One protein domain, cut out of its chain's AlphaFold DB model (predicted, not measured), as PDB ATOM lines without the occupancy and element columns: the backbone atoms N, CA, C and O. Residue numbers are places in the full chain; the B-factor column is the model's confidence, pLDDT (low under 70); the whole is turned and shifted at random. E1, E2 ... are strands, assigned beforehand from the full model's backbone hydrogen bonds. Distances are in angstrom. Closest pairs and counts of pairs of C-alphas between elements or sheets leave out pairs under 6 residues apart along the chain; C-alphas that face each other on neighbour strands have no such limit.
ATOM      1  N   PRO A  29      35.135   4.007  70.572       85.12
ATOM      2  CA  PRO A  29      33.784   3.792  70.045       85.12
ATOM      3  C   PRO A  29      33.231   5.015  69.282       85.12
ATOM      4  O   PRO A  29      33.679   6.140  69.520       85.12
ATOM      5  N   PRO A  30      32.281   4.835  68.343       85.50
ATOM      6  CA  PRO A  30      31.400   5.920  67.898       85.50
ATOM      7  C   PRO A  30      30.661   6.556  69.087       85.50
ATOM      8  O   PRO A  30      30.665   6.001  70.189       85.50
ATOM      9  N   ASN A  31      30.053   7.724  68.882       84.38
ATOM     10  CA  ASN A  31      29.363   8.473  69.938       84.38
ATOM     11  C   ASN A  31      30.230   8.673  71.198       84.38
ATOM     12  O   ASN A  31      29.817   8.466  72.338       84.38
ATOM     13  N   SER A  32      31.507   8.973  70.990       85.50
ATOM     14  CA  SER A  32      32.467   9.150  72.074       85.50
ATOM     15  C   SER A  32      33.375  10.334  71.786       85.50
ATOM     16  O   SER A  32      33.628  10.709  70.632       85.50
ATOM     17  N   CYS A  33      33.890  10.920  72.859       88.31
ATOM     18  CA  CYS A  33      34.841  12.010  72.811       88.31
ATOM     19  C   CYS A  33      36.149  11.576  73.466       88.31
ATOM     20  O   CYS A  33      36.187  11.296  74.661       88.31
ATOM     21  N   ARG A  34      37.232  11.554  72.693       89.00
ATOM     22  CA  ARG A  34      38.586  11.381  73.217       89.00
ATOM     23  C   ARG A  34      39.216  12.744  73.447       89.00
ATOM     24  O   ARG A  34      39.284  13.560  72.527       89.00
ATOM     25  N   ILE A  35      39.663  12.988  74.666       90.56
ATOM     26  CA  ILE A  35      40.164  14.277  75.123       90.56
ATOM     27  C   ILE A  35      41.653  14.143  75.422       90.56
ATOM     28  O   ILE A  35      42.057  13.252  76.160       90.56
ATOM     29  N   PHE A  36      42.442  15.047  74.852       89.94
ATOM     30  CA  PHE A  36      43.877  15.192  75.060       89.94
ATOM     31  C   PHE A  36      44.129  16.440  75.888       89.94
ATOM     32  O   PHE A  36      43.832  17.548  75.423       89.94
ATOM     33  N   ASN A  37      44.698  16.288  77.081       90.69
ATOM     34  CA  ASN A  37      45.060  17.437  77.896       90.69
ATOM     35  C   ASN A  37      46.536  17.813  77.726       90.69
ATOM     36  O   ASN A  37      47.397  17.367  78.472       90.69
ATOM     37  N   PHE A  38      46.830  18.702  76.781       88.25
ATOM     38  CA  PHE A  38      48.169  19.266  76.587       88.25
ATOM     39  C   PHE A  38      48.340  20.645  77.230       88.25
ATOM     40  O   PHE A  38      49.340  21.313  76.987       88.25
ATOM     41  N   SER A  39      47.382  21.096  78.045       87.38
ATOM     42  CA  SER A  39      47.394  22.446  78.623       87.38
ATOM     43  C   SER A  39      48.494  22.675  79.665       87.38
ATOM     44  O   SER A  39      48.756  23.820  80.023       87.38
ATOM     45  N   GLY A  40      49.119  21.602  80.164       85.25
ATOM     46  CA  GLY A  40      50.059  21.649  81.286       85.25
ATOM     47  C   GLY A  40      49.388  21.826  82.652       85.25
ATOM     48  O   GLY A  40      50.084  21.936  83.654       85.25
ATOM     49  N   MET A  41      48.053  21.843  82.713       87.38
ATOM     50  CA  MET A  41      47.271  22.024  83.938       87.38
ATOM     51  C   MET A  41      46.230  20.916  84.078       87.38
ATOM     52  O   MET A  41      45.727  20.405  83.076       87.38
ATOM     53  N   ARG A  42      45.873  20.556  85.314       90.06
ATOM     54  CA  ARG A  42      44.736  19.666  85.567       90.06
ATOM     55  C   ARG A  42      43.436  20.384  85.225       90.06
ATOM     56  O   ARG A  42      43.207  21.519  85.655       90.06
ATOM     57  N   VAL A  43      42.574  19.714  84.471       91.00
ATOM     58  CA  VAL A  43      41.284  20.269  84.055       91.00
ATOM     59  C   VAL A  43      40.135  19.379  84.493       91.00
ATOM     60  O   VAL A  43      40.272  18.164  84.582       91.00
ATOM     61  N   VAL A  44      38.983  19.989  84.736       91.19
ATOM     62  CA  VAL A  44      37.703  19.299  84.867       91.19
ATOM     63  C   VAL A  44      36.919  19.553  83.591       91.19
ATOM     64  O   VAL A  44      36.589  20.695  83.264       91.19
ATOM     65  N   PHE A  45      36.654  18.484  82.853       89.94
ATOM     66  CA  PHE A  45      35.879  18.503  81.625       89.94
ATOM     67  C   PHE A  45      34.445  18.055  81.919       89.94
ATOM     68  O   PHE A  45      34.247  17.054  82.603       89.94
ATOM     69  N   ALA A  46      33.446  18.769  81.394       87.62
ATOM     70  CA  ALA A  46      32.039  18.438  81.600       87.62
ATOM     71  C   ALA A  46      31.195  18.528  80.319       87.62
ATOM     72  O   ALA A  46      31.374  19.448  79.510       87.62
ATOM     73  N   PHE A  47      30.234  17.605  80.194       83.31
ATOM     74  CA  PHE A  47      29.165  17.609  79.188       83.31
ATOM     75  C   PHE A  47      27.798  17.853  79.838       83.31
ATOM     76  O   PHE A  47      27.485  17.255  80.867       83.31
ATOM     77  N   GLY A  48      26.975  18.687  79.203       74.56
ATOM     78  CA  GLY A  48      25.595  18.939  79.616       74.56
ATOM     79  C   GLY A  48      25.467  19.790  80.885       74.56
ATOM     80  O   GLY A  48      26.446  20.293  81.445       74.56
ATOM     81  N   ASP A  49      24.223  19.990  81.323       61.41
ATOM     82  CA  ASP A  49      23.916  20.764  82.534       61.41
ATOM     83  C   ASP A  49      23.844  19.909  83.813       61.41
ATOM     84  O   ASP A  49      24.008  20.450  84.904       61.41
ATOM     85  N   LYS A  50      23.702  18.579  83.692       58.28
ATOM     86  CA  LYS A  50      23.964  17.606  84.768       58.28
ATOM     87  C   LYS A  50      25.289  16.908  84.460       58.28
ATOM     88  O   LYS A  50      25.311  16.059  83.571       58.28
ATOM     89  N   PRO A  51      26.400  17.302  85.092       57.41
ATOM     90  CA  PRO A  51      27.694  17.036  84.504       57.41
ATOM     91  C   PRO A  51      28.181  15.633  84.861       57.41
ATOM     92  O   PRO A  51      28.417  15.317  86.024       57.41
ATOM     93  N   ILE A  52      28.434  14.826  83.834       63.44
ATOM     94  CA  ILE A  52      29.556  13.893  83.906       63.44
ATOM     95  C   ILE A  52      30.799  14.786  83.941       63.44
ATOM     96  O   ILE A  52      31.164  15.376  82.921       63.44
ATOM     97  N   THR A  53      31.379  14.979  85.126       75.00
ATOM     98  CA  THR A  53      32.658  15.671  85.290       75.00
ATOM     99  C   THR A  53      33.784  14.654  85.262       75.00
ATOM    100  O   THR A  53      33.807  13.706  86.041       75.00
ATOM    101  N   GLN A  54      34.750  14.872  84.380       86.31
ATOM    102  CA  GLN A  54      35.969  14.083  84.331       86.31
ATOM    103  C   GLN A  54      37.149  14.990  84.652       86.31
ATOM    104  O   GLN A  54      37.403  15.963  83.938       86.31
ATOM    105  N   ALA A  55      37.861  14.682  85.735       89.25
ATOM    106  CA  ALA A  55      39.172  15.266  85.970       89.25
ATOM    107  C   ALA A  55      40.173  14.609  85.011       89.25
ATOM    108  O   ALA A  55      40.164  13.386  84.874       89.25
ATOM    109  N   ILE A  56      40.978  15.429  84.341       90.38
ATOM    110  CA  ILE A  56      41.970  15.004  83.354       90.38
ATOM    111  C   ILE A  56      43.285  15.689  83.713       90.38
ATOM    112  O   ILE A  56      43.389  16.923  83.666       90.38
ATOM    113  N   ASP A  57      44.279  14.901  84.099       89.94
ATOM    114  CA  ASP A  57      45.599  15.392  84.476       89.94
ATOM    115  C   ASP A  57      46.408  15.840  83.243       89.94
ATOM    116  O   ASP A  57      46.056  15.534  82.097       89.94
ATOM    117  N   PRO A  58      47.472  16.647  83.422       87.94
ATOM    118  CA  PRO A  58      48.335  17.041  82.315       87.94
ATOM    119  C   PRO A  58      48.913  15.827  81.578       87.94
ATOM    120  O   PRO A  58      49.448  14.909  82.192       87.94
ATOM    121  N   ASN A  59      48.873  15.871  80.249       82.81
ATOM    122  CA  ASN A  59      49.296  14.815  79.323       82.81
ATOM    123  C   ASN A  59      48.477  13.517  79.395       82.81
ATOM    124  O   ASN A  59      48.832  12.541  78.733       82.81
ATOM    125  N   GLU A  60      47.375  13.503  80.146       85.12
ATOM    126  CA  GLU A  60      46.441  12.385  80.168       85.12
ATOM    127  C   GLU A  60      45.527  12.403  78.931       85.12
ATOM    128  O   GLU A  60      45.197  13.457  78.362       85.12
ATOM    129  N   ILE A  61      45.118  11.203  78.521       85.75
ATOM    130  CA  ILE A  61      44.131  10.968  77.475       85.75
ATOM    131  C   ILE A  61      42.945  10.260  78.112       85.75
ATOM    132  O   ILE A  61      43.094   9.181  78.682       85.75
ATOM    133  N   THR A  62      41.756  10.830  77.951       88.44
ATOM    134  CA  THR A  62      40.532  10.224  78.476       88.44
ATOM    135  C   THR A  62      39.508  10.054  77.368       88.44
ATOM    136  O   THR A  62      39.278  10.961  76.566       88.44
ATOM    137  N   VAL A  63      38.876   8.883  77.316       87.62
ATOM    138  CA  VAL A  63      37.740   8.618  76.428       87.62
ATOM    139  C   VAL A  63      36.468   8.693  77.253       87.62
ATOM    140  O   VAL A  63      36.310   7.965  78.226       87.62
ATOM    141  N   ILE A  64      35.554   9.562  76.838       85.50
ATOM    142  CA  ILE A  64      34.242   9.716  77.456       85.50
ATOM    143  C   ILE A  64      33.200   9.245  76.444       85.50
ATOM    144  O   ILE A  64      33.025   9.864  75.389       85.50
ATOM    145  N   ALA A  65      32.542   8.130  76.757       82.81
ATOM    146  CA  ALA A  65      31.393   7.653  75.999       82.81
ATOM    147  C   ALA A  65      30.182   8.548  76.281       82.81
ATOM    148  O   ALA A  65      29.972   8.988  77.411       82.81
ATOM    149  N   GLN A  66      29.388   8.824  75.255       76.31
ATOM    150  CA  GLN A  66      28.260   9.755  75.328       76.31
ATOM    151  C   GLN A  66      26.919   9.022  75.412       76.31
ATOM    152  O   GLN A  66      25.909   9.495  74.898       76.31
ATOM    153  N   ASN A  67      26.925   7.853  76.054       62.19
ATOM    154  CA  ASN A  67      25.854   6.859  75.958       62.19
ATOM    155  C   ASN A  67      24.517   7.297  76.580       62.19
ATOM    156  O   ASN A  67      23.505   6.673  76.291       62.19
ATOM    157  N   ASP A  68      24.496   8.397  77.339       57.97
ATOM    158  CA  ASP A  68      23.308   8.885  78.055       57.97
ATOM    159  C   ASP A  68      23.004  10.376  77.794       57.97
ATOM    160  O   ASP A  68      22.307  11.029  78.575       57.97
ATOM    161  N   LEU A  69      23.551  10.969  76.724       66.25
ATOM    162  CA  LEU A  69      23.256  12.368  76.402       66.25
ATOM    163  C   LEU A  69      21.827  12.497  75.860       66.25
ATOM    164  O   LEU A  69      21.482  11.931  74.830       66.25
ATOM    165  N   ALA A  70      20.997  13.282  76.552       64.25
ATOM    166  CA  ALA A  70      19.583  13.466  76.209       64.25
ATOM    167  C   ALA A  70      19.337  14.302  74.931       64.25
ATOM    168  O   ALA A  70      18.229  14.297  74.406       64.25
ATOM    169  N   ASP A  71      20.346  15.039  74.450       76.62
ATOM    170  CA  ASP A  71      20.291  15.890  73.249       76.62
ATOM    171  C   ASP A  71      21.621  15.772  72.480       76.62
ATOM    172  O   ASP A  71      22.688  15.609  73.073       76.62
ATOM    173  N   HIS A  72      21.597  15.905  71.158       82.12
ATOM    174  CA  HIS A  72      22.811  16.018  70.353       82.12
ATOM    175  C   HIS A  72      23.522  17.365  70.542       82.12
ATOM    176  O   HIS A  72      24.715  17.470  70.249       82.12
ATOM    177  N   ASN A  73      22.828  18.407  71.008       87.12
ATOM    178  CA  ASN A  73      23.425  19.697  71.340       87.12
ATOM    179  C   ASN A  73      23.777  19.748  72.822       87.12
ATOM    180  O   ASN A  73      22.914  19.743  73.692       87.12
ATOM    181  N   GLN A  74      25.070  19.820  73.114       85.44
ATOM    182  CA  GLN A  74      25.577  19.680  74.470       85.44
ATOM    183  C   GLN A  74      26.457  20.860  74.829       85.44
ATOM    184  O   GLN A  74      27.363  21.246  74.085       85.44
ATOM    185  N   MET A  75      26.189  21.434  75.997       88.69
ATOM    186  CA  MET A  75      27.068  22.429  76.582       88.69
ATOM    187  C   MET A  75      28.348  21.738  77.047       88.69
ATOM    188  O   MET A  75      28.305  20.838  77.880       88.69
ATOM    189  N   VAL A  76      29.486  22.177  76.523       89.75
ATOM    190  CA  VAL A  76      30.813  21.723  76.935       89.75
ATOM    191  C   VAL A  76      31.451  22.797  77.792       89.75
ATOM    192  O   VAL A  76      31.501  23.967  77.398       89.75
ATOM    193  N   LYS A  77      31.945  22.399  78.965       91.75
ATOM    194  CA  LYS A  77      32.642  23.272  79.914       91.75
ATOM    195  C   LYS A  77      34.006  22.666  80.241       91.75
ATOM    196  O   LYS A  77      34.112  21.458  80.441       91.75
ATOM    197  N   VAL A  78      35.034  23.508  80.307       91.62
ATOM    198  CA  VAL A  78      36.340  23.142  80.878       91.62
ATOM    199  C   VAL A  78      36.639  24.103  82.010       91.62
ATOM    200  O   VAL A  78      36.545  25.324  81.839       91.62
ATOM    201  N   GLN A  79      36.984  23.550  83.164       91.25
ATOM    202  CA  GLN A  79      37.369  24.301  84.346       91.25
ATOM    203  C   GLN A  79      38.786  23.910  84.765       91.25
ATOM    204  O   GLN A  79      39.186  22.764  84.581       91.25
ATOM    205  N   LEU A  80      39.550  24.845  85.322       88.06
ATOM    206  CA  LEU A  80      40.843  24.530  85.925       88.06
ATOM    207  C   LEU A  80      40.636  24.082  87.369       88.06
ATOM    208  O   LEU A  80      39.939  24.760  88.128       88.06
ATOM    209  N   ALA A  81      41.275  22.971  87.734       76.50
ATOM    210  CA  ALA A  81      41.444  22.569  89.122       76.50
ATOM    211  C   ALA A  81      42.793  23.119  89.604       76.50
ATOM    212  O   ALA A  81      43.841  22.652  89.162       76.50
ATOM    213  N   GLN A  82      42.771  24.148  90.454       71.19
ATOM    214  CA  GLN A  82      43.984  24.662  91.088       71.19
ATOM    215  C   GLN A  82      44.214  23.942  92.415       71.19
ATOM    216  O   GLN A  82      43.287  23.745  93.198       71.19
ATOM    217  N   GLU A  83      45.457  23.534  92.657       61.62
ATOM    218  CA  GLU A  83      45.848  22.876  93.899       61.62
ATOM    219  C   GLU A  83      45.625  23.832  95.086       61.62
ATOM    220  O   GLU A  83      46.051  24.986  95.052       61.62
ATOM    221  N   GLY A  84      44.893  23.379  96.109       61.59
ATOM    222  CA  GLY A  84      44.565  24.188  97.290       61.59
ATOM    223  C   GLY A  84      43.394  25.170  97.131       61.59
ATOM    224  O   GLY A  84      43.120  25.917  98.068       61.59
ATOM    225  N   GLN A  85      42.681  25.175  95.998       62.12
ATOM    226  CA  GLN A  85      41.435  25.935  95.839       62.12
ATOM    227  C   GLN A  85      40.228  25.002  95.716       62.12
ATOM    228  O   GLN A  85      40.204  24.109  94.874       62.12
ATOM    229  N   GLU A  86      39.188  25.254  96.512       59.75
ATOM    230  CA  GLU A  86      37.906  24.541  96.399       59.75
ATOM    231  C   GLU A  86      37.123  24.951  95.138       59.75
ATOM    232  O   GLU A  86      36.281  24.205  94.638       59.75
ATOM    233  N   THR A  87      37.410  26.136  94.592       72.81
ATOM    234  CA  THR A  87      36.630  26.728  93.504       72.81
ATOM    235  C   THR A  87      37.226  26.409  92.135       72.81
ATOM    236  O   THR A  87      38.312  26.863  91.782       72.81
ATOM    237  N   LEU A  88      36.464  25.693  91.305       83.12
ATOM    238  CA  LEU A  88      36.810  25.431  89.907       83.12
ATOM    239  C   LEU A  88      36.582  26.677  89.034       83.12
ATOM    240  O   LEU A  88      35.449  27.148  88.892       83.12
ATOM    241  N   ARG A  89      37.629  27.181  88.371       86.81
ATOM    242  CA  ARG A  89      37.507  28.342  87.468       86.81
ATOM    243  C   ARG A  89      37.136  27.916  86.050       86.81
ATOM    244  O   ARG A  89      37.897  27.192  85.417       86.81
ATOM    245  N   LEU A  90      36.019  28.416  85.519       89.12
ATOM    246  CA  LEU A  90      35.613  28.207  84.121       89.12
ATOM    247  C   LEU A  90      36.580  28.905  83.154       89.12
ATOM    248  O   LEU A  90      36.781  30.112  83.248       89.12
ATOM    249  N   VAL A  91      37.138  28.147  82.208       90.56
ATOM    250  CA  VAL A  91      38.105  28.645  81.209       90.56
ATOM    251  C   VAL A  91      37.685  28.394  79.768       90.56
ATOM    252  O   VAL A  91      38.248  28.978  78.848       90.56
ATOM    253  N   TYR A  92      36.681  27.546  79.556       91.06
ATOM    254  CA  TYR A  92      36.080  27.331  78.248       91.06
ATOM    255  C   TYR A  92      34.607  26.969  78.392       91.06
ATOM    256  O   TYR A  92      34.243  26.163  79.252       91.06
ATOM    257  N   ARG A  93      33.771  27.526  77.513       91.44
ATOM    258  CA  ARG A  93      32.355  27.176  77.388       91.44
ATOM    259  C   ARG A  93      31.920  27.265  75.930       91.44
ATOM    260  O   ARG A  93      32.141  28.287  75.288       91.44
ATOM    261  N   SER A  94      31.283  26.220  75.412       90.81
ATOM    262  CA  SER A  94      30.735  26.220  74.051       90.81
ATOM    263  C   SER A  94      29.653  25.156  73.890       90.81
ATOM    264  O   SER A  94      29.749  24.086  74.483       90.81
ATOM    265  N   THR A  95      28.641  25.430  73.068       90.69
ATOM    266  CA  THR A  95      27.649  24.424  72.672       90.69
ATOM    267  C   THR A  95      28.176  23.645  71.479       90.69
ATOM    268  O   THR A  95      28.480  24.222  70.433       90.69
ATOM    269  N   TRP A  96      28.285  22.329  71.618       89.75
ATOM    270  CA  TRP A  96      28.732  21.440  70.556       89.75
ATOM    271  C   TRP A  96      27.603  20.530  70.105       89.75
ATOM    272  O   TRP A  96      26.863  19.999  70.925       89.75
ATOM    273  N   ARG A  97      27.542  20.287  68.796       87.12
ATOM    274  CA  ARG A  97      26.746  19.201  68.233       87.12
ATOM    275  C   ARG A  97      27.565  17.911  68.190       87.12
ATOM    276  O   ARG A  97      28.709  17.923  67.706       87.12
ATOM    277  N   PHE A  98      26.971  16.839  68.691       83.06
ATOM    278  CA  PHE A  98      27.459  15.468  68.624       83.06
ATOM    279  C   PHE A  98      26.639  14.654  67.623       83.06
ATOM    280  O   PHE A  98      25.537  15.040  67.243       83.06
ATOM    281  N   ASP A  99      27.259  13.600  67.113       84.44
ATOM    282  CA  ASP A  99      26.733  12.731  66.067       84.44
ATOM    283  C   ASP A  99      27.046  11.297  66.490       84.44
ATOM    284  O   ASP A  99      28.206  10.974  66.772       84.44
ATOM    285  N   ASP A 100      26.011  10.466  66.552       83.56
ATOM    286  CA  ASP A 100      26.077   9.109  67.093       83.56
ATOM    287  C   ASP A 100      26.994   8.199  66.261       83.56
ATOM    288  O   ASP A 100      27.547   7.222  66.764       83.56
ATOM    289  N   GLN A 101      27.210   8.540  64.988       84.69
ATOM    290  CA  GLN A 101      28.080   7.806  64.064       84.69
ATOM    291  C   GLN A 101      29.457   8.466  63.905       84.69
ATOM    292  O   GLN A 101      30.218   8.143  62.984       84.69
ATOM    293  N   ALA A 102      29.798   9.408  64.788       86.69
ATOM    294  CA  ALA A 102      31.063  10.117  64.752       86.69
ATOM    295  C   ALA A 102      31.962   9.804  65.950       86.69
ATOM    296  O   ALA A 102      31.527   9.519  67.064       86.69
ATOM    297  N   ARG A 103      33.264   9.934  65.709       87.50
ATOM    298  CA  ARG A 103      34.304   9.985  66.737       87.50
ATOM    299  C   ARG A 103      34.791  11.413  66.861       87.50
ATOM    300  O   ARG A 103      35.221  12.006  65.869       87.50
ATOM    301  N   THR A 104      34.770  11.962  68.068       88.06
ATOM    302  CA  THR A 104      35.292  13.308  68.320       88.06
ATOM    303  C   THR A 104      36.624  13.216  69.052       88.06
ATOM    304  O   THR A 104      36.721  12.565  70.084       88.06
ATOM    305  N   SER A 105      37.664  13.861  68.526       89.06
ATOM    306  CA  SER A 105      38.923  14.094  69.242       89.06
ATOM    307  C   SER A 105      39.024  15.567  69.625       89.06
ATOM    308  O   SER A 105      38.763  16.449  68.803       89.06
ATOM    309  N   VAL A 106      39.385  15.835  70.874       90.94
ATOM    310  CA  VAL A 106      39.456  17.177  71.451       90.94
ATOM    311  C   VAL A 106      40.828  17.396  72.045       90.94
ATOM    312  O   VAL A 106      41.271  16.617  72.876       90.94
ATOM    313  N   PHE A 107      41.466  18.491  71.670       90.06
ATOM    314  CA  PHE A 107      42.758  18.897  72.194       90.06
ATOM    315  C   PHE A 107      42.578  20.141  73.053       90.06
ATOM    316  O   PHE A 107      42.117  21.175  72.558       90.06
ATOM    317  N   ILE A 108      42.940  20.019  74.325       91.81
ATOM    318  CA  ILE A 108      43.022  21.114  75.286       91.81
ATOM    319  C   ILE A 108      44.469  21.587  75.270       91.81
ATOM    320  O   ILE A 108      45.371  20.862  75.678       91.81
ATOM    321  N   LEU A 109      44.699  22.773  74.725       89.31
ATOM    322  CA  LEU A 109      46.025  23.322  74.464       89.31
ATOM    323  C   LEU A 109      46.290  24.520  75.386       89.31
ATOM    324  O   LEU A 109      45.335  25.191  75.796       89.31
ATOM    325  N   PRO A 110      47.563  24.840  75.675       84.94
ATOM    326  CA  PRO A 110      47.895  26.057  76.398       84.94
ATOM    327  C   PRO A 110      47.480  27.283  75.573       84.94
ATOM    328  O   PRO A 110      47.548  27.274  74.337       84.94
ATOM    329  N   ALA A 111      47.044  28.342  76.251       82.88
ATOM    330  CA  ALA A 111      46.781  29.640  75.645       82.88
ATOM    331  C   ALA A 111      47.972  30.577  75.931       82.88
ATOM    332  O   ALA A 111      48.034  31.172  77.003       82.88
ATOM    333  N   PRO A 112      48.945  30.707  75.009       66.75
ATOM    334  CA  PRO A 112      50.216  31.381  75.298       66.75
ATOM    335  C   PRO A 112      50.076  32.878  75.616       66.75
ATOM    336  O   PRO A 112      50.963  33.445  76.239       66.75
ATOM    337  N   ASN A 113      48.963  33.507  75.226       67.06
ATOM    338  CA  ASN A 113      48.750  34.950  75.369       67.06
ATOM    339  C   ASN A 113      47.707  35.315  76.440       67.06
ATOM    340  O   ASN A 113      47.390  36.488  76.607       67.06
ATOM    341  N   GLU A 114      47.147  34.331  77.144       70.69
ATOM    342  CA  GLU A 114      46.060  34.544  78.098       70.69
ATOM    343  C   GLU A 114      46.322  33.715  79.353       70.69
ATOM    344  O   GLU A 114      46.138  32.495  79.379       70.69
ATOM    345  N   HIS A 115      46.777  34.385  80.416       67.62
ATOM    346  CA  HIS A 115      47.097  33.707  81.663       67.62
ATOM    347  C   HIS A 115      45.879  32.962  82.205       67.62
ATOM    348  O   HIS A 115      44.885  33.550  82.632       67.62
ATOM    349  N   GLY A 116      45.997  31.636  82.228       68.62
ATOM    350  CA  GLY A 116      44.992  30.785  82.823       68.62
ATOM    351  C   GLY A 116      43.732  30.587  81.976       68.62
ATOM    352  O   GLY A 116      42.688  30.252  82.534       68.62
ATOM    353  N   SER A 117      43.817  30.755  80.660       81.25
ATOM    354  CA  SER A 117      42.834  30.201  79.731       81.25
ATOM    355  C   SER A 117      43.403  28.971  79.010       81.25
ATOM    356  O   SER A 117      44.570  28.601  79.168       81.25
ATOM    357  N   VAL A 118      42.549  28.287  78.251       87.69
ATOM    358  CA  VAL A 118      42.939  27.156  77.401       87.69
ATOM    359  C   VAL A 118      42.384  27.361  76.003       87.69
ATOM    360  O   VAL A 118      41.319  27.950  75.814       87.69
ATOM    361  N   LYS A 119      43.078  26.820  75.003       88.81
ATOM    362  CA  LYS A 119      42.586  26.784  73.628       88.81
ATOM    363  C   LYS A 119      42.077  25.390  73.299       88.81
ATOM    364  O   LYS A 119      42.798  24.412  73.444       88.81
ATOM    365  N   MET A 120      40.855  25.312  72.787       89.56
ATOM    366  CA  MET A 120      40.238  24.047  72.394       89.56
ATOM    367  C   MET A 120      40.324  23.844  70.882       89.56
ATOM    368  O   MET A 120      39.977  24.737  70.101       89.56
ATOM    369  N   ARG A 121      40.743  22.654  70.449       88.69
ATOM    370  CA  ARG A 121      40.637  22.208  69.052       88.69
ATOM    371  C   ARG A 121      39.839  20.913  68.987       88.69
ATOM    372  O   ARG A 121      40.163  19.959  69.677       88.69
ATOM    373  N   LYS A 122      38.802  20.889  68.151       89.31
ATOM    374  CA  LYS A 122      37.915  19.738  67.949       89.31
ATOM    375  C   LYS A 122      38.112  19.191  66.536       89.31
ATOM    376  O   LYS A 122      38.057  19.956  65.576       89.31
ATOM    377  N   PHE A 123      38.296  17.883  66.419       87.06
ATOM    378  CA  PHE A 123      38.305  17.133  65.165       87.06
ATOM    379  C   PHE A 123      37.204  16.072  65.208       87.06
ATOM    380  O   PHE A 123      37.058  15.379  66.213       87.06
ATOM    381  N   VAL A 124      36.418  15.950  64.137       88.19
ATOM    382  CA  VAL A 124      35.291  15.011  64.065       88.19
ATOM    383  C   VAL A 124      35.489  14.090  62.875       88.19
ATOM    384  O   VAL A 124      35.513  14.544  61.734       88.19
ATOM    385  N   GLN A 125      35.595  12.794  63.145       85.12
ATOM    386  CA  GLN A 125      35.625  11.758  62.124       85.12
ATOM    387  C   GLN A 125      34.209  11.209  61.936       85.12
ATOM    388  O   GLN A 125      33.638  10.659  62.876       85.12
ATOM    389  N   ARG A 126      33.651  11.375  60.733       84.31
ATOM    390  CA  ARG A 126      32.293  10.944  60.352       84.31
ATOM    391  C   ARG A 126      32.332   9.794  59.347       84.31
ATOM    392  O   ARG A 126      33.392   9.488  58.805       84.31
TER     393      ARG A 126
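What this domain is: This is residues 29 to 126 of the 137 residues of an uncharacterized protein of Puniceicoccaceae bacterium (UniProt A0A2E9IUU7). Two twisted sheets of four strands each lie face to face as a sandwich, the strands of the one at 22 degrees to those of the other. E4, E1, E7 and E8 make one layer and E3, E2, E5 and E6 the other, and the chain changes layer at the links E1 to E2, E3 to E4, E4 to E5 and E6 to E7. The 98 printed residues hold eight named strands, E1 to E8 in order along the chain, and no named helix; the class is all strand. The first sheet, in the order E4, E1, E7, E8, is mixed, and the second, in the order E3, E2, E5, E6, is antiparallel throughout. The whole is compact, with a radius of gyration of the C-alphas of 13.1 A, yet elongated, spanning 38 by 25 by 20 A.

How they stand to each other: In one sheet, E1, residues 32 to 37, and E7, residues 103 to 110, are parallel inner strands at 18 degrees, with N 34 and O 104 2.8 A apart. The edge strand E4, residues 61 to 65, is antiparallel to E1, with N 35 and O 62 at 2.8 A. The other edge strand, E8, residues 118 to 125, forms a hairpin with E7, with N 105 and O 123 at 2.8 A. In the facing sheet, E2, residues 43 to 47, and E5, residues 73 to 80, are antiparallel inner strands at 165 degrees, with N 44 and O 79 at 2.8 A. E3, residues 52 to 56, forms a hairpin with E2, with N 45 and O 54 at 2.8 A. E6, residues 89 to 97, forms a hairpin with E5, with N 76 and O 94 at 2.8 A. Between the sheets, the closest C-alphas of E6 and E8 are those of Val 91 and Val 118, 6.3 A apart. E2 and E7 are apart.

Where its parts are: E1 begins at C-alpha 32, (32.467, 9.150, 72.074), and is 16.2 A long. E2, E3 and E4 measure 13.3, 12.5 and 13.2 A. E5 and E7 are each 23.2 A long, and E6 is 23.9 A. E8, 22.9 A long, ends at C-alpha 125, (35.625, 11.758, 62.124).

The domain as a whole: The C-alphas farthest apart, those of Gly 84 and Arg 126, are 41.1 A from each other. The printed part has no cut and no long link between its strands. Its mean pLDDT is 82.5; residues 49 to 52, 67 to 70, 83 to 86, 112 to 113 and 115 to 116 are under 70.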